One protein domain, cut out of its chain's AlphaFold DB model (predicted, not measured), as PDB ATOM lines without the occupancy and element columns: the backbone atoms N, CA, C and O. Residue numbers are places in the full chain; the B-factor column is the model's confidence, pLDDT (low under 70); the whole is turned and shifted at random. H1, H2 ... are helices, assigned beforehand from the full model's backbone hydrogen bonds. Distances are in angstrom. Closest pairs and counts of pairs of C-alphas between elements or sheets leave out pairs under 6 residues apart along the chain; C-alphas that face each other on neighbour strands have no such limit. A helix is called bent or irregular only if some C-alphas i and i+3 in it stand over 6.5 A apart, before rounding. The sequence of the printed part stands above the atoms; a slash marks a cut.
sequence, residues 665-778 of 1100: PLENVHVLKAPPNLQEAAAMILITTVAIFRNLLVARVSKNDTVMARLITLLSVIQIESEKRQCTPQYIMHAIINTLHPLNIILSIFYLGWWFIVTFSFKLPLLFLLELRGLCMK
ATOM      1  N   PRO A 665      14.843 -36.314  12.520       76.69
ATOM      2  CA  PRO A 665      13.827 -37.348  12.343       76.69
ATOM      3  C   PRO A 665      14.135 -38.641  13.096       76.69
ATOM      4  O   PRO A 665      13.222 -39.434  13.330       76.69
ATOM      5  N   LEU A 666      15.403 -38.869  13.457       78.06
ATOM      6  CA  LEU A 666      15.811 -40.019  14.262       78.06
ATOM      7  C   LEU A 666      15.309 -39.907  15.707       78.06
ATOM      8  O   LEU A 666      15.007 -40.926  16.325       78.06
ATOM      9  N   GLU A 667      15.194 -38.684  16.226       77.94
ATOM     10  CA  GLU A 667      14.697 -38.411  17.578       77.94
ATOM     11  C   GLU A 667      13.211 -38.023  17.563       77.94
ATOM     12  O   GLU A 667      12.436 -38.482  18.405       77.94
ATOM     13  N   ASN A 668      12.778 -37.249  16.564       76.12
ATOM     14  CA  ASN A 668      11.403 -36.802  16.383       76.12
ATOM     15  C   ASN A 668      10.804 -37.274  15.047       76.12
ATOM     16  O   ASN A 668      10.793 -36.575  14.033       76.12
ATOM     17  N   VAL A 669      10.179 -38.451  15.075       76.12
ATOM     18  CA  VAL A 669       9.546 -39.087  13.903       76.12
ATOM     19  C   VAL A 669       8.400 -38.247  13.303       76.12
ATOM     20  O   VAL A 669       7.984 -38.471  12.164       76.12
ATOM     21  N   HIS A 670       7.852 -37.271  14.038       71.06
ATOM     22  CA  HIS A 670       6.766 -36.421  13.537       71.06
ATOM     23  C   HIS A 670       7.203 -35.453  12.432       71.06
ATOM     24  O   HIS A 670       6.353 -35.065  11.628       71.06
ATOM     25  N   VAL A 671       8.497 -35.128  12.340       70.69
ATOM     26  CA  VAL A 671       9.058 -34.227  11.317       70.69
ATOM     27  C   VAL A 671       8.866 -34.791   9.903       70.69
ATOM     28  O   VAL A 671       8.554 -34.054   8.975       70.69
ATOM     29  N   LEU A 672       8.930 -36.116   9.736       68.88
ATOM     30  CA  LEU A 672       8.711 -36.774   8.438       68.88
ATOM     31  C   LEU A 672       7.227 -36.912   8.056       68.88
ATOM     32  O   LEU A 672       6.912 -37.222   6.911       68.88
ATOM     33  N   LYS A 673       6.302 -36.729   9.010       73.50
ATOM     34  CA  LYS A 673       4.854 -36.896   8.784       73.50
ATOM     35  C   LYS A 673       4.166 -35.607   8.329       73.50
ATOM     36  O   LYS A 673       3.044 -35.672   7.826       73.50
ATOM     37  N   ALA A 674       4.789 -34.452   8.547       70.81
ATOM     38  CA  ALA A 674       4.283 -33.155   8.113       70.81
ATOM     39  C   ALA A 674       4.798 -32.811   6.700       70.81
ATOM     40  O   ALA A 674       5.880 -33.263   6.326       70.81
ATOM     41  N   PRO A 675       4.048 -32.031   5.893       70.06
ATOM     42  CA  PRO A 675       4.574 -31.532   4.629       70.06
ATOM     43  C   PRO A 675       5.759 -30.593   4.919       70.06
ATOM     44  O   PRO A 675       5.610 -29.700   5.755       70.06
ATOM     45  N   PRO A 676       6.913 -30.786   4.261       70.50
ATOM     46  CA  PRO A 676       8.157 -30.156   4.672       70.50
ATOM     47  C   PRO A 676       8.137 -28.651   4.411       70.50
ATOM     48  O   PRO A 676       7.732 -28.195   3.336       70.50
ATOM     49  N   ASN A 677       8.594 -27.885   5.397       75.31
ATOM     50  CA  ASN A 677       8.782 -26.439   5.288       75.31
ATOM     51  C   ASN A 677      10.251 -26.096   4.996       75.31
ATOM     52  O   ASN A 677      11.157 -26.846   5.353       75.31
ATOM     53  N   LEU A 678      10.515 -24.929   4.396       76.12
ATOM     54  CA  LEU A 678      11.886 -24.488   4.093       76.12
ATOM     55  C   LEU A 678      12.783 -24.392   5.345       76.12
ATOM     56  O   LEU A 678      13.971 -24.692   5.270       76.12
ATOM     57  N   GLN A 679      12.221 -24.010   6.496       73.25
ATOM     58  CA  GLN A 679      12.950 -23.937   7.771       73.25
ATOM     59  C   GLN A 679      13.346 -25.325   8.291       73.25
ATOM     60  O   GLN A 679      14.493 -25.527   8.678       73.25
ATOM     61  N   GLU A 680      12.427 -26.289   8.234       76.19
ATOM     62  CA  GLU A 680      12.675 -27.684   8.619       76.19
ATOM     63  C   GLU A 680      13.705 -28.328   7.678       76.19
ATOM     64  O   GLU A 680      14.635 -28.987   8.135       76.19
ATOM     65  N   ALA A 681      13.617 -28.057   6.369       76.62
ATOM     66  CA  ALA A 681      14.605 -28.510   5.392       76.62
ATOM     67  C   ALA A 681      15.999 -27.904   5.650       76.62
ATOM     68  O   ALA A 681      16.996 -28.620   5.594       76.62
ATOM     69  N   ALA A 682      16.087 -26.614   5.985       78.00
ATOM     70  CA  ALA A 682      17.351 -25.964   6.330       78.00
ATOM     71  C   ALA A 682      17.953 -26.513   7.637       78.00
ATOM     72  O   ALA A 682      19.155 -26.779   7.695       78.00
ATOM     73  N   ALA A 683      17.127 -26.740   8.663       80.69
ATOM     74  CA  ALA A 683      17.548 -27.360   9.918       80.69
ATOM     75  C   ALA A 683      18.076 -28.787   9.695       80.69
ATOM     76  O   ALA A 683      19.126 -29.160  10.218       80.69
ATOM     77  N   MET A 684      17.408 -29.555   8.836       80.31
ATOM     78  CA  MET A 684      17.819 -30.902   8.445       80.31
ATOM     79  C   MET A 684      19.136 -30.942   7.674       80.31
ATOM     80  O   MET A 684      19.989 -31.795   7.940       80.31
ATOM     81  N   ILE A 685      19.341 -29.999   6.754       83.06
ATOM     82  CA  ILE A 685      20.615 -29.833   6.045       83.06
ATOM     83  C   ILE A 685      21.728 -29.497   7.044       83.06
ATOM     84  O   ILE A 685      22.809 -30.076   6.979       83.06
ATOM     85  N   LEU A 686      21.472 -28.621   8.017       82.94
ATOM     86  CA  LEU A 686      22.461 -28.270   9.036       82.94
ATOM     87  C   LEU A 686      22.860 -29.487   9.891       82.94
ATOM     88  O   LEU A 686      24.050 -29.766  10.039       82.94
ATOM     89  N   ILE A 687      21.886 -30.250  10.398       84.00
ATOM     90  CA  ILE A 687      22.134 -31.437  11.235       84.00
ATOM     91  C   ILE A 687      22.885 -32.519  10.450       84.00
ATOM     92  O   ILE A 687      23.872 -33.071  10.943       84.00
ATOM     93  N   THR A 688      22.461 -32.805   9.214       83.94
ATOM     94  CA  THR A 688      23.146 -33.779   8.345       83.94
ATOM     95  C   THR A 688      24.574 -33.345   8.034       83.94
ATOM     96  O   THR A 688      25.482 -34.168   8.126       83.94
ATOM     97  N   THR A 689      24.810 -32.061   7.759       80.81
ATOM     98  CA  THR A 689      26.155 -31.526   7.491       80.81
ATOM     99  C   THR A 689      27.073 -31.671   8.707       80.81
ATOM    100  O   THR A 689      28.198 -32.156   8.574       80.81
ATOM    101  N   VAL A 690      26.589 -31.335   9.909       81.19
ATOM    102  CA  VAL A 690      27.353 -31.500  11.159       81.19
ATOM    103  C   VAL A 690      27.630 -32.980  11.455       81.19
ATOM    104  O   VAL A 690      28.737 -33.335  11.863       81.19
ATOM    105  N   ALA A 691      26.673 -33.875  11.193       81.44
ATOM    106  CA  ALA A 691      26.855 -35.317  11.367       81.44
ATOM    107  C   ALA A 691      27.855 -35.924  10.365       81.44
ATOM    108  O   ALA A 691      28.703 -36.730  10.760       81.44
ATOM    109  N   ILE A 692      27.806 -35.506   9.094       81.75
ATOM    110  CA  ILE A 692      28.784 -35.881   8.061       81.75
ATOM    111  C   ILE A 692      30.178 -35.432   8.499       81.75
ATOM    112  O   ILE A 692      31.108 -36.237   8.529       81.75
ATOM    113  N   PHE A 693      30.316 -34.173   8.922       76.12
ATOM    114  CA  PHE A 693      31.580 -33.629   9.405       76.12
ATOM    115  C   PHE A 693      32.120 -34.402  10.619       76.12
ATOM    116  O   PHE A 693      33.294 -34.778  10.643       76.12
ATOM    117  N   ARG A 694      31.260 -34.740  11.590       75.69
ATOM    118  CA  ARG A 694      31.626 -35.570  12.749       75.69
ATOM    119  C   ARG A 694      32.150 -36.942  12.327       75.69
ATOM    120  O   ARG A 694      33.198 -37.367  12.813       75.69
ATOM    121  N   ASN A 695      31.442 -37.637  11.440       76.38
ATOM    122  CA  ASN A 695      31.845 -38.966  10.988       76.38
ATOM    123  C   ASN A 695      33.166 -38.922  10.207       76.38
ATOM    124  O   ASN A 695      34.003 -39.800  10.396       76.38
ATOM    125  N   LEU A 696      33.401 -37.868   9.418       70.56
ATOM    126  CA  LEU A 696      34.673 -37.645   8.723       70.56
ATOM    127  C   LEU A 696      35.838 -37.372   9.686       70.56
ATOM    128  O   LEU A 696      36.944 -37.863   9.466       70.56
ATOM    129  N   LEU A 697      35.601 -36.631  10.773       65.00
ATOM    130  CA  LEU A 697      36.609 -36.386  11.809       65.00
ATOM    131  C   LEU A 697      36.954 -37.653  12.609       65.00
ATOM    132  O   LEU A 697      38.114 -37.853  12.977       65.00
ATOM    133  N   VAL A 698      35.959 -38.500  12.900       66.56
ATOM    134  CA  VAL A 698      36.141 -39.755  13.654       66.56
ATOM    135  C   VAL A 698      36.784 -40.842  12.795       66.56
ATOM    136  O   VAL A 698      37.613 -41.597  13.302       66.56
ATOM    137  N   ALA A 699      36.481 -40.896  11.498       63.34
ATOM    138  CA  ALA A 699      36.994 -41.889  10.556       63.34
ATOM    139  C   ALA A 699      38.491 -41.727  10.203       63.34
ATOM    140  O   ALA A 699      38.870 -42.072   9.089       63.34
ATOM    141  N   ARG A 700      39.329 -41.206  11.125       54.00
ATOM    142  CA  ARG A 700      40.782 -40.945  11.002       54.00
ATOM    143  C   ARG A 700      41.412 -41.691   9.822       54.00
ATOM    144  O   ARG A 700      41.799 -42.850   9.939       54.00
ATOM    145  N   VAL A 701      41.522 -40.978   8.704       52.25
ATOM    146  CA  VAL A 701      42.127 -41.460   7.463       52.25
ATOM    147  C   VAL A 701      43.516 -42.010   7.775       52.25
ATOM    148  O   VAL A 701      44.376 -41.295   8.308       52.25
ATOM    149  N   SER A 702      43.727 -43.288   7.462       45.75
ATOM    150  CA  SER A 702      45.038 -43.919   7.541       45.75
ATOM    151  C   SER A 702      46.014 -43.110   6.686       45.75
ATOM    152  O   SER A 702      45.688 -42.662   5.586       45.75
ATOM    153  N   LYS A 703      47.229 -42.875   7.191       48.81
ATOM    154  CA  LYS A 703      48.210 -41.948   6.589       48.81
ATOM    155  C   LYS A 703      48.593 -42.260   5.130       48.81
ATOM    156  O   LYS A 703      49.232 -41.409   4.513       48.81
ATOM    157  N   ASN A 704      48.192 -43.410   4.587       43.56
ATOM    158  CA  ASN A 704      48.571 -43.904   3.264       43.56
ATOM    159  C   ASN A 704      47.443 -43.898   2.212       43.56
ATOM    160  O   ASN A 704      47.682 -44.343   1.092       43.56
ATOM    161  N   ASP A 705      46.251 -43.378   2.516       50.47
ATOM    162  CA  ASP A 705      45.139 -43.468   1.563       50.47
ATOM    163  C   ASP A 705      45.252 -42.432   0.435       50.47
ATOM    164  O   ASP A 705      45.404 -41.223   0.674       50.47
ATOM    165  N   THR A 706      45.158 -42.926  -0.803       66.00
ATOM    166  CA  THR A 706      45.127 -42.142  -2.044       66.00
ATOM    167  C   THR A 706      43.956 -41.153  -2.040       66.00
ATOM    168  O   THR A 706      42.928 -41.376  -1.402       66.00
ATOM    169  N   VAL A 707      44.083 -40.042  -2.778       67.81
ATOM    170  CA  VAL A 707      43.033 -39.004  -2.872       67.81
ATOM    171  C   VAL A 707      41.680 -39.602  -3.287       67.81
ATOM    172  O   VAL A 707      40.644 -39.205  -2.762       67.81
ATOM    173  N   MET A 708      41.692 -40.622  -4.150       67.88
ATOM    174  CA  MET A 708      40.481 -41.331  -4.572       67.88
ATOM    175  C   MET A 708      39.825 -42.154  -3.459       67.88
ATOM    176  O   MET A 708      38.607 -42.113  -3.326       67.88
ATOM    177  N   ALA A 709      40.594 -42.836  -2.608       68.31
ATOM    178  CA  ALA A 709      40.030 -43.560  -1.465       68.31
ATOM    179  C   ALA A 709      39.355 -42.603  -0.461       68.31
ATOM    180  O   ALA A 709      38.314 -42.929   0.111       68.31
ATOM    181  N   ARG A 710      39.886 -41.378  -0.317       68.19
ATOM    182  CA  ARG A 710      39.280 -40.314   0.507       68.19
ATOM    183  C   ARG A 710      37.981 -39.780  -0.086       68.19
ATOM    184  O   ARG A 710      37.034 -39.533   0.647       68.19
ATOM    185  N   LEU A 711      37.921 -39.619  -1.407       73.75
ATOM    186  CA  LEU A 711      36.693 -39.206  -2.089       73.75
ATOM    187  C   LEU A 711      35.605 -40.281  -1.992       73.75
ATOM    188  O   LEU A 711      34.455 -39.953  -1.724       73.75
ATOM    189  N   ILE A 712      35.963 -41.559  -2.135       76.94
ATOM    190  CA  ILE A 712      35.012 -42.677  -2.028       76.94
ATOM    191  C   ILE A 712      34.451 -42.795  -0.606       76.94
ATOM    192  O   ILE A 712      33.248 -42.968  -0.431       76.94
ATOM    193  N   THR A 713      35.301 -42.662   0.414       74.62
ATOM    194  CA  THR A 713      34.872 -42.652   1.823       74.62
ATOM    195  C   THR A 713      34.042 -41.415   2.173       74.62
ATOM    196  O   THR A 713      33.072 -41.523   2.914       74.62
ATOM    197  N   LEU A 714      34.360 -40.250   1.604       79.38
ATOM    198  CA  LEU A 714      33.541 -39.045   1.752       79.38
ATOM    199  C   LEU A 714      32.144 -39.236   1.147       79.38
ATOM    200  O   LEU A 714      31.145 -38.979   1.814       79.38
ATOM    201  N   LEU A 715      32.073 -39.723  -0.094       78.69
ATOM    202  CA  LEU A 715      30.810 -39.964  -0.791       78.69
ATOM    203  C   LEU A 715      29.961 -41.024  -0.082       78.69
ATOM    204  O   LEU A 715      28.755 -40.830   0.056       78.69
ATOM    205  N   SER A 716      30.571 -42.095   0.433       80.75
ATOM    206  CA  SER A 716      29.836 -43.126   1.170       80.75
ATOM    207  C   SER A 716      29.293 -42.615   2.506       80.75
ATOM    208  O   SER A 716      28.153 -42.914   2.848       80.75
ATOM    209  N   VAL A 717      30.048 -41.790   3.241       82.75
ATOM    210  CA  VAL A 717      29.570 -41.167   4.489       82.75
ATOM    211  C   VAL A 717      28.430 -40.187   4.220       82.75
ATOM    212  O   VAL A 717      27.437 -40.206   4.950       82.75
ATOM    213  N   ILE A 718      28.541 -39.365   3.170       82.31
ATOM    214  CA  ILE A 718      27.470 -38.451   2.748       82.31
ATOM    215  C   ILE A 718      26.208 -39.249   2.426       82.31
ATOM    216  O   ILE A 718      25.141 -38.928   2.941       82.31
ATOM    217  N   GLN A 719      26.331 -40.310   1.629       82.75
ATOM    218  CA  GLN A 719      25.193 -41.127   1.226       82.75
ATOM    219  C   GLN A 719      24.526 -41.816   2.426       82.75
ATOM    220  O   GLN A 719      23.316 -41.701   2.599       82.75
ATOM    221  N   ILE A 720      25.307 -42.434   3.316       82.12
ATOM    222  CA  ILE A 720      24.794 -43.113   4.514       82.12
ATOM    223  C   ILE A 720      24.057 -42.136   5.442       82.12
ATOM    224  O   ILE A 720      22.968 -42.442   5.926       82.12
ATOM    225  N   GLU A 721      24.627 -40.962   5.726       82.88
ATOM    226  CA  GLU A 721      23.998 -39.986   6.629       82.88
ATOM    227  C   GLU A 721      22.795 -39.275   5.992       82.88
ATOM    228  O   GLU A 721      21.823 -38.969   6.690       82.88
ATOM    229  N   SER A 722      22.828 -39.065   4.672       82.12
ATOM    230  CA  SER A 722      21.712 -38.531   3.889       82.12
ATOM    231  C   SER A 722      20.533 -39.506   3.842       82.12
ATOM    232  O   SER A 722      19.387 -39.077   3.983       82.12
ATOM    233  N   GLU A 723      20.794 -40.807   3.685       81.88
ATOM    234  CA  GLU A 723      19.773 -41.861   3.670       81.88
ATOM    235  C   GLU A 723      19.166 -42.083   5.062       81.88
ATOM    236  O   GLU A 723      17.941 -42.114   5.194       81.88
ATOM    237  N   LYS A 724      19.991 -42.141   6.122       81.94
ATOM    238  CA  LYS A 724      19.527 -42.301   7.518       81.94
ATOM    239  C   LYS A 724      18.501 -41.250   7.935       81.94
ATOM    240  O   LYS A 724      17.549 -41.569   8.640       81.94
ATOM    241  N   ARG A 725      18.711 -40.001   7.521       80.06
ATOM    242  CA  ARG A 725      17.852 -38.857   7.858       80.06
ATOM    243  C   ARG A 725      16.848 -38.499   6.755       80.06
ATOM    244  O   ARG A 725      16.169 -37.484   6.868       80.06
ATOM    245  N   GLN A 726      16.760 -39.309   5.693       75.81
ATOM    246  CA  GLN A 726      15.897 -39.098   4.518       75.81
ATOM    247  C   GLN A 726      16.048 -37.715   3.850       75.81
ATOM    248  O   GLN A 726      15.126 -37.213   3.205       75.81
ATOM    249  N   CYS A 727      17.231 -37.103   3.954       77.00
ATOM    250  CA  CYS A 727      17.539 -35.799   3.370       77.00
ATOM    251  C   CYS A 727      17.818 -35.939   1.864       77.00
ATOM    252  O   CYS A 727      18.951 -35.821   1.410       77.00
ATOM    253  N   THR A 728      16.791 -36.254   1.076       78.75
ATOM    254  CA  THR A 728      16.917 -36.422  -0.379       78.75
ATOM    255  C   THR A 728      16.746 -35.088  -1.122       78.75
ATOM    256  O   THR A 728      16.014 -34.209  -0.658       78.75
ATOM    257  N   PRO A 729      17.326 -34.926  -2.329       78.62
ATOM    258  CA  PRO A 729      17.063 -33.757  -3.176       78.62
ATOM    259  C   PRO A 729      15.568 -33.564  -3.477       78.62
ATOM    260  O   PRO A 729      15.094 -32.441  -3.628       78.62
ATOM    261  N   GLN A 730      14.810 -34.666  -3.509       79.81
ATOM    262  CA  GLN A 730      13.358 -34.664  -3.685       79.81
ATOM    263  C   GLN A 730      12.637 -34.037  -2.486       79.81
ATOM    264  O   GLN A 730      11.730 -33.234  -2.683       79.81
ATOM    265  N   TYR A 731      13.072 -34.340  -1.259       81.38
ATOM    266  CA  TYR A 731      12.533 -33.737  -0.037       81.38
ATOM    267  C   TYR A 731      12.760 -32.217  -0.007       81.38
ATOM    268  O   TYR A 731      11.835 -31.458   0.274       81.38
ATOM    269  N   ILE A 732      13.959 -31.761  -0.391       79.56
ATOM    270  CA  ILE A 732      14.300 -30.330  -0.472       79.56
ATOM    271  C   ILE A 732      13.450 -29.628  -1.538       79.56
ATOM    272  O   ILE A 732      12.877 -28.570  -1.282       79.56
ATOM    273  N   MET A 733      13.313 -30.228  -2.723       79.75
ATOM    274  CA  MET A 733      12.497 -29.660  -3.797       79.75
ATOM    275  C   MET A 733      11.013 -29.596  -3.410       79.75
ATOM    276  O   MET A 733      10.341 -28.596  -3.661       79.75
ATOM    277  N   HIS A 734      10.507 -30.630  -2.735       79.88
ATOM    278  CA  HIS A 734       9.140 -30.657  -2.225       79.88
ATOM    279  C   HIS A 734       8.909 -29.574  -1.159       79.88
ATOM    280  O   HIS A 734       7.871 -28.912  -1.179       79.88
ATOM    281  N   ALA A 735       9.899 -29.319  -0.296       79.00
ATOM    282  CA  ALA A 735       9.855 -28.236   0.684       79.00
ATOM    283  C   ALA A 735       9.811 -26.849   0.025       79.00
ATOM    284  O   ALA A 735       9.035 -25.987   0.442       79.00
ATOM    285  N   ILE A 736      10.597 -26.636  -1.035       79.00
ATOM    286  CA  ILE A 736      10.611 -25.381  -1.804       79.00
ATOM    287  C   ILE A 736       9.248 -25.140  -2.462       79.00
ATOM    288  O   ILE A 736       8.679 -24.058  -2.315       79.00
ATOM    289  N   ILE A 737       8.684 -26.154  -3.126       81.31
ATOM    290  CA  ILE A 737       7.376 -26.059  -3.795       81.31
ATOM    291  C   ILE A 737       6.256 -25.798  -2.779       81.31
ATOM    292  O   ILE A 737       5.412 -24.929  -2.995       81.31
ATOM    293  N   ASN A 738       6.260 -26.511  -1.650       79.62
ATOM    294  CA  ASN A 738       5.270 -26.341  -0.588       79.62
ATOM    295  C   ASN A 738       5.359 -24.951   0.072       79.62
ATOM    296  O   ASN A 738       4.336 -24.352   0.409       79.62
ATOM    297  N   THR A 739       6.568 -24.403   0.204       74.38
ATOM    298  CA  THR A 739       6.792 -23.061   0.766       74.38
ATOM    299  C   THR A 739       6.384 -21.955  -0.214       74.38
ATOM    300  O   THR A 739       5.801 -20.957   0.205       74.38
ATOM    301  N   LEU A 740       6.631 -22.136  -1.518       76.44
ATOM    302  CA  LEU A 740       6.258 -21.182  -2.574       76.44
ATOM    303  C   LEU A 740       4.768 -21.228  -2.952       76.44
ATOM    304  O   LEU A 740       4.311 -20.441  -3.781       76.44
ATOM    305  N   HIS A 741       3.987 -22.127  -2.348       79.06
ATOM    306  CA  HIS A 741       2.560 -22.226  -2.612       79.06
ATOM    307  C   HIS A 741       1.823 -20.953  -2.135       79.06
ATOM    308  O   HIS A 741       1.912 -20.599  -0.954       79.06
ATOM    309  N   PRO A 742       1.029 -20.279  -2.992       73.56
ATOM    310  CA  PRO A 742       0.485 -18.945  -2.706       73.56
ATOM    311  C   PRO A 742      -0.396 -18.898  -1.449       73.56
ATOM    312  O   PRO A 742      -0.345 -17.932  -0.691       73.56
ATOM    313  N   LEU A 743      -1.153 -19.965  -1.161       74.81
ATOM    314  CA  LEU A 743      -1.956 -20.056   0.069       74.81
ATOM    315  C   LEU A 743      -1.096 -20.146   1.339       74.81
ATOM    316  O   LEU A 743      -1.467 -19.570   2.360       74.81
ATOM    317  N   ASN A 744       0.049 -20.831   1.286       71.69
ATOM    318  CA  ASN A 744       0.942 -20.978   2.435       71.69
ATOM    319  C   ASN A 744       1.708 -19.683   2.701       71.69
ATOM    320  O   ASN A 744       1.891 -19.324   3.856       71.69
ATOM    321  N   ILE A 745       2.082 -18.943   1.655       71.62
ATOM    322  CA  ILE A 745       2.682 -17.610   1.791       71.62
ATOM    323  C   ILE A 745       1.699 -16.660   2.486       71.62
ATOM    324  O   ILE A 745       2.062 -16.007   3.462       71.62
ATOM    325  N   ILE A 746       0.437 -16.631   2.046       74.62
ATOM    326  CA  ILE A 746      -0.597 -15.783   2.655       74.62
ATOM    327  C   ILE A 746      -0.841 -16.189   4.115       74.62
ATOM    328  O   ILE A 746      -0.814 -15.336   5.002       74.62
ATOM    329  N   LEU A 747      -1.024 -17.484   4.395       75.25
ATOM    330  CA  LEU A 747      -1.212 -17.985   5.762       75.25
ATOM    331  C   LEU A 747      -0.001 -17.703   6.662       75.25
ATOM    332  O   LEU A 747      -0.193 -17.355   7.824       75.25
ATOM    333  N   SER A 748       1.221 -17.796   6.135       67.50
ATOM    334  CA  SER A 748       2.455 -17.459   6.850       67.50
ATOM    335  C   SER A 748       2.567 -15.967   7.141       67.50
ATOM    336  O   SER A 748       2.960 -15.613   8.244       67.50
ATOM    337  N   ILE A 749       2.160 -15.082   6.223       73.12
ATOM    338  CA  ILE A 749       2.108 -13.629   6.466       73.12
ATOM    339  C   ILE A 749       1.081 -13.303   7.557       73.12
ATOM    340  O   ILE A 749       1.375 -12.535   8.474       73.12
ATOM    341  N   PHE A 750      -0.105 -13.919   7.511       76.94
ATOM    342  CA  PHE A 750      -1.117 -13.766   8.562       76.94
ATOM    343  C   PHE A 750      -0.631 -14.298   9.910       76.94
ATOM    344  O   PHE A 750      -0.835 -13.658  10.939       76.94
ATOM    345  N   TYR A 751       0.022 -15.457   9.908       73.56
ATOM    346  CA  TYR A 751       0.590 -16.060  11.104       73.56
ATOM    347  C   TYR A 751       1.720 -15.199  11.686       73.56
ATOM    348  O   TYR A 751       1.742 -14.970  12.890       73.56
ATOM    349  N   LEU A 752       2.605 -14.670  10.839       72.00
ATOM    350  CA  LEU A 752       3.678 -13.755  11.217       72.00
ATOM    351  C   LEU A 752       3.099 -12.470  11.820       72.00
ATOM    352  O   LEU A 752       3.490 -12.078  12.914       72.00
ATOM    353  N   GLY A 753       2.106 -11.864  11.164       73.00
ATOM    354  CA  GLY A 753       1.400 -10.690  11.680       73.00
ATOM    355  C   GLY A 753       0.731 -10.957  13.031       73.00
ATOM    356  O   GLY A 753       0.900 -10.183  13.971       73.00
ATOM    357  N   TRP A 754       0.035 -12.089  13.173       78.94
ATOM    358  CA  TRP A 754      -0.564 -12.515  14.441       78.94
ATOM    359  C   TRP A 754       0.486 -12.744  15.534       78.94
ATOM    360  O   TRP A 754       0.312 -12.295  16.667       78.94
ATOM    361  N   TRP A 755       1.594 -13.402  15.199       76.75
ATOM    362  CA  TRP A 755       2.710 -13.640  16.108       76.75
ATOM    363  C   TRP A 755       3.336 -12.329  16.591       76.75
ATOM    364  O   TRP A 755       3.546 -12.173  17.795       76.75
ATOM    365  N   PHE A 756       3.559 -11.363  15.691       74.44
ATOM    366  CA  PHE A 756       4.035 -10.026  16.047       74.44
ATOM    367  C   PHE A 756       3.057  -9.338  17.001       74.44
ATOM    368  O   PHE A 756       3.463  -8.863  18.061       74.44
ATOM    369  N   ILE A 757       1.760  -9.357  16.689       77.38
ATOM    370  CA  ILE A 757       0.730  -8.733  17.528       77.38
ATOM    371  C   ILE A 757       0.702  -9.363  18.924       77.38
ATOM    372  O   ILE A 757       0.736  -8.636  19.916       77.38
ATOM    373  N   VAL A 758       0.679 -10.694  19.036       78.94
ATOM    374  CA  VAL A 758       0.645 -11.390  20.336       78.94
ATOM    375  C   VAL A 758       1.932 -11.154  21.130       78.94
ATOM    376  O   VAL A 758       1.884 -10.921  22.341       78.94
ATOM    377  N   THR A 759       3.083 -11.180  20.460       69.56
ATOM    378  CA  THR A 759       4.385 -11.021  21.112       69.56
ATOM    379  C   THR A 759       4.566  -9.610  21.657       69.56
ATOM    380  O   THR A 759       4.897  -9.459  22.832       69.56
ATOM    381  N   PHE A 760       4.275  -8.582  20.857       73.38
ATOM    382  CA  PHE A 760       4.414  -7.184  21.274       73.38
ATOM    383  C   PHE A 760       3.300  -6.717  22.212       73.38
ATOM    384  O   PHE A 760       3.574  -5.965  23.142       73.38
ATOM    385  N   SER A 761       2.064  -7.190  22.027       73.88
ATOM    386  CA  SER A 761       0.928  -6.711  22.830       73.88
ATOM    387  C   SER A 761       0.772  -7.441  24.164       73.88
ATOM    388  O   SER A 761       0.266  -6.850  25.113       73.88
ATOM    389  N   PHE A 762       1.179  -8.714  24.265       72.88
ATOM    390  CA  PHE A 762       0.927  -9.529  25.463       72.88
ATOM    391  C   PHE A 762       2.182 -10.171  26.049       72.88
ATOM    392  O   PHE A 762       2.373 -10.128  27.263       72.88
ATOM    393  N   LYS A 763       3.046 -10.767  25.221       65.06
ATOM    394  CA  LYS A 763       4.170 -11.575  25.721       65.06
ATOM    395  C   LYS A 763       5.299 -10.720  26.301       65.06
ATOM    396  O   LYS A 763       5.738 -10.988  27.415       65.06
ATOM    397  N   LEU A 764       5.736  -9.694  25.569       70.31
ATOM    398  CA  LEU A 764       6.797  -8.775  25.996       70.31
ATOM    399  C   LEU A 764       6.421  -8.010  27.278       70.31
ATOM    400  O   LEU A 764       7.216  -8.039  28.217       70.31
ATOM    401  N   PRO A 765       5.210  -7.427  27.401       74.38
ATOM    402  CA  PRO A 765       4.787  -6.794  28.649       74.38
ATOM    403  C   PRO A 765       4.724  -7.767  29.835       74.38
ATOM    404  O   PRO A 765       5.106  -7.407  30.945       74.38
ATOM    405  N   LEU A 766       4.269  -9.009  29.624       69.81
ATOM    406  CA  LEU A 766       4.164 -10.009  30.692       69.81
ATOM    407  C   LEU A 766       5.542 -10.510  31.160       69.81
ATOM    408  O   LEU A 766       5.762 -10.626  32.362       69.81
ATOM    409  N   LEU A 767       6.464 -10.782  30.230       64.69
ATOM    410  CA  LEU A 767       7.856 -11.137  30.537       64.69
ATOM    411  C   LEU A 767       8.550 -10.011  31.306       64.69
ATOM    412  O   LEU A 767       9.162 -10.272  32.335       64.69
ATOM    413  N   PHE A 768       8.354  -8.764  30.872       66.81
ATOM    414  CA  PHE A 768       8.884  -7.584  31.548       66.81
ATOM    415  C   PHE A 768       8.339  -7.435  32.981       66.81
ATOM    416  O   PHE A 768       9.094  -7.183  33.917       66.81
ATOM    417  N   LEU A 769       7.037  -7.664  33.193       68.88
ATOM    418  CA  LEU A 769       6.431  -7.641  34.531       68.88
ATOM    419  C   LEU A 769       6.909  -8.795  35.429       68.88
ATOM    420  O   LEU A 769       7.113  -8.597  36.628       68.88
ATOM    421  N   LEU A 770       7.095  -9.996  34.870       63.44
ATOM    422  CA  LEU A 770       7.653 -11.147  35.590       63.44
ATOM    423  C   LEU A 770       9.118 -10.908  35.986       63.44
ATOM    424  O   LEU A 770       9.510 -11.270  37.094       63.44
ATOM    425  N   GLU A 771       9.901 -10.244  35.134       62.62
ATOM    426  CA  GLU A 771      11.282  -9.851  35.432       62.62
ATOM    427  C   GLU A 771      11.382  -8.750  36.484       62.62
ATOM    428  O   GLU A 771      12.187  -8.873  37.407       62.62
ATOM    429  N   LEU A 772      10.530  -7.721  36.422       66.44
ATOM    430  CA  LEU A 772      10.452  -6.697  37.469       66.44
ATOM    431  C   LEU A 772      10.111  -7.311  38.833       66.44
ATOM    432  O   LEU A 772      10.674  -6.928  39.859       66.44
ATOM    433  N   ARG A 773       9.228  -8.316  38.852       62.16
ATOM    434  CA  ARG A 773       8.903  -9.069  40.068       62.16
ATOM    435  C   ARG A 773      10.075  -9.932  40.552       62.16
ATOM    436  O   ARG A 773      10.267 -10.044  41.762       62.16
ATOM    437  N   GLY A 774      10.852 -10.508  39.634       58.03
ATOM    438  CA  GLY A 774      12.070 -11.270  39.931       58.03
ATOM    439  C   GLY A 774      13.199 -10.409  40.509       58.03
ATOM    440  O   GLY A 774      13.847 -10.823  41.461       58.03
ATOM    441  N   LEU A 775      13.378  -9.179  40.018       58.84
ATOM    442  CA  LEU A 775      14.344  -8.201  40.546       58.84
ATOM    443  C   LEU A 775      14.043  -7.775  41.995       58.84
ATOM    444  O   LEU A 775      14.967  -7.558  42.778       58.84
ATOM    445  N   CYS A 776      12.764  -7.688  42.370       59.00
ATOM    446  CA  CYS A 776      12.349  -7.340  43.733       59.00
ATOM    447  C   CYS A 776      12.485  -8.498  44.738       59.00
ATOM    448  O   CYS A 776      12.530  -8.259  45.944       59.00
ATOM    449  N   MET A 777      12.557  -9.749  44.273       54.50
ATOM    450  CA  MET A 777      12.645 -10.939  45.121       54.50
ATOM    451  C   MET A 777      14.067 -11.512  45.045       54.50
ATOM    452  O   MET A 777      14.442 -12.114  44.047       54.50
ATOM    453  N   LYS A 778      14.870 -11.381  46.113       50.34
ATOM    454  CA  LYS A 778      16.237 -11.952  46.232       50.34
ATOM    455  C   LYS A 778      16.267 -13.497  46.307       50.34
ATOM    456  O   LYS A 778      16.970 -14.070  47.133       50.34
TER     457      LYS A 778
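What this domain is: This is residues 665 to 778 of the 1100 residues of a protein of Timema genevievae (UniProt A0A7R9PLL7). The model is a flat, open V of helices: one limb is the helical hairpin of H2 and H3 with H4 folded back on the beginning of H2, and the other is the long bent helix H5, which turns off at a corner after H4. Most of H5 sticks out with nothing packed on it, residues 749 to 754, 756 to 762 and 764 to 778 standing free, and the short H1 is near the beginning of H2. The printed part has 114 residues with five named helices, H1 to H5 in order, and no named strand; the class is all helix. It is extended, with a radius of gyration of the C-alphas of 21.9 A and spans of 64 by 48 by 23 A.

Where its parts are: H1 is residues 669 to 672, 6.0 A long, beginning at C-alpha 669 (9.546, -39.087, 13.903). H2, residues 678 to 698, measures 30.2 A, and H3, residues 707 to 724, 25.9 A. H4, residues 729 to 739, measures 15.3 A. H5, residues 742 to 776, was assigned as one helix by its hydrogen bonds but is bent, C-alphas 761 and 764 being 7.0 A apart. Its arms are H5a, residues 742 to 761, 28.3 A, and H5b, residues 764 to 776, 18.6 A, ending at C-alpha 776 (12.349, -7.340, 43.733).

How they stand to each other: H1 and H2 are close but not clearly touching, the closest C-alphas, of Val 671 and Glu 680, being 7.9 A apart. H2, with residues 688 to 696 alone, touches H3 in a hairpin, closest at C-alphas of Ile 692 and Ile 718, 6.0 A, opposite ways at a steep tilt of 44 degrees. H2, with residues 678 to 681 alone, touches H4, closest at C-alphas of Leu 678 and Ala 735, 5.5 A, opposite ways at a shallow tilt of 27 degrees. H3 and H4 are apart. H4 and H5a are close but not clearly touching, their closest C-alphas, of Thr 739 and Ile 745, 6.9 A apart, with a steep tilt of 67 degrees, only just short of about perpendicular. H5a and H5b stand at a shallow tilt of 32 degrees, only just short of steep. Every O i to N i+4 pair is within hydrogen-bond range in H2, H3, H4, H5a and H5b; H1 is too short for such a pair.

The domain as a whole: The two C-alphas farthest apart, of Thr 706 and Cys 776, are 66.2 A apart. The printed part has no cut and no long link. Mean pLDDT of the printed part is 72.9, and 31 residues are under 70, among them 697 to 710 and 766 to 778.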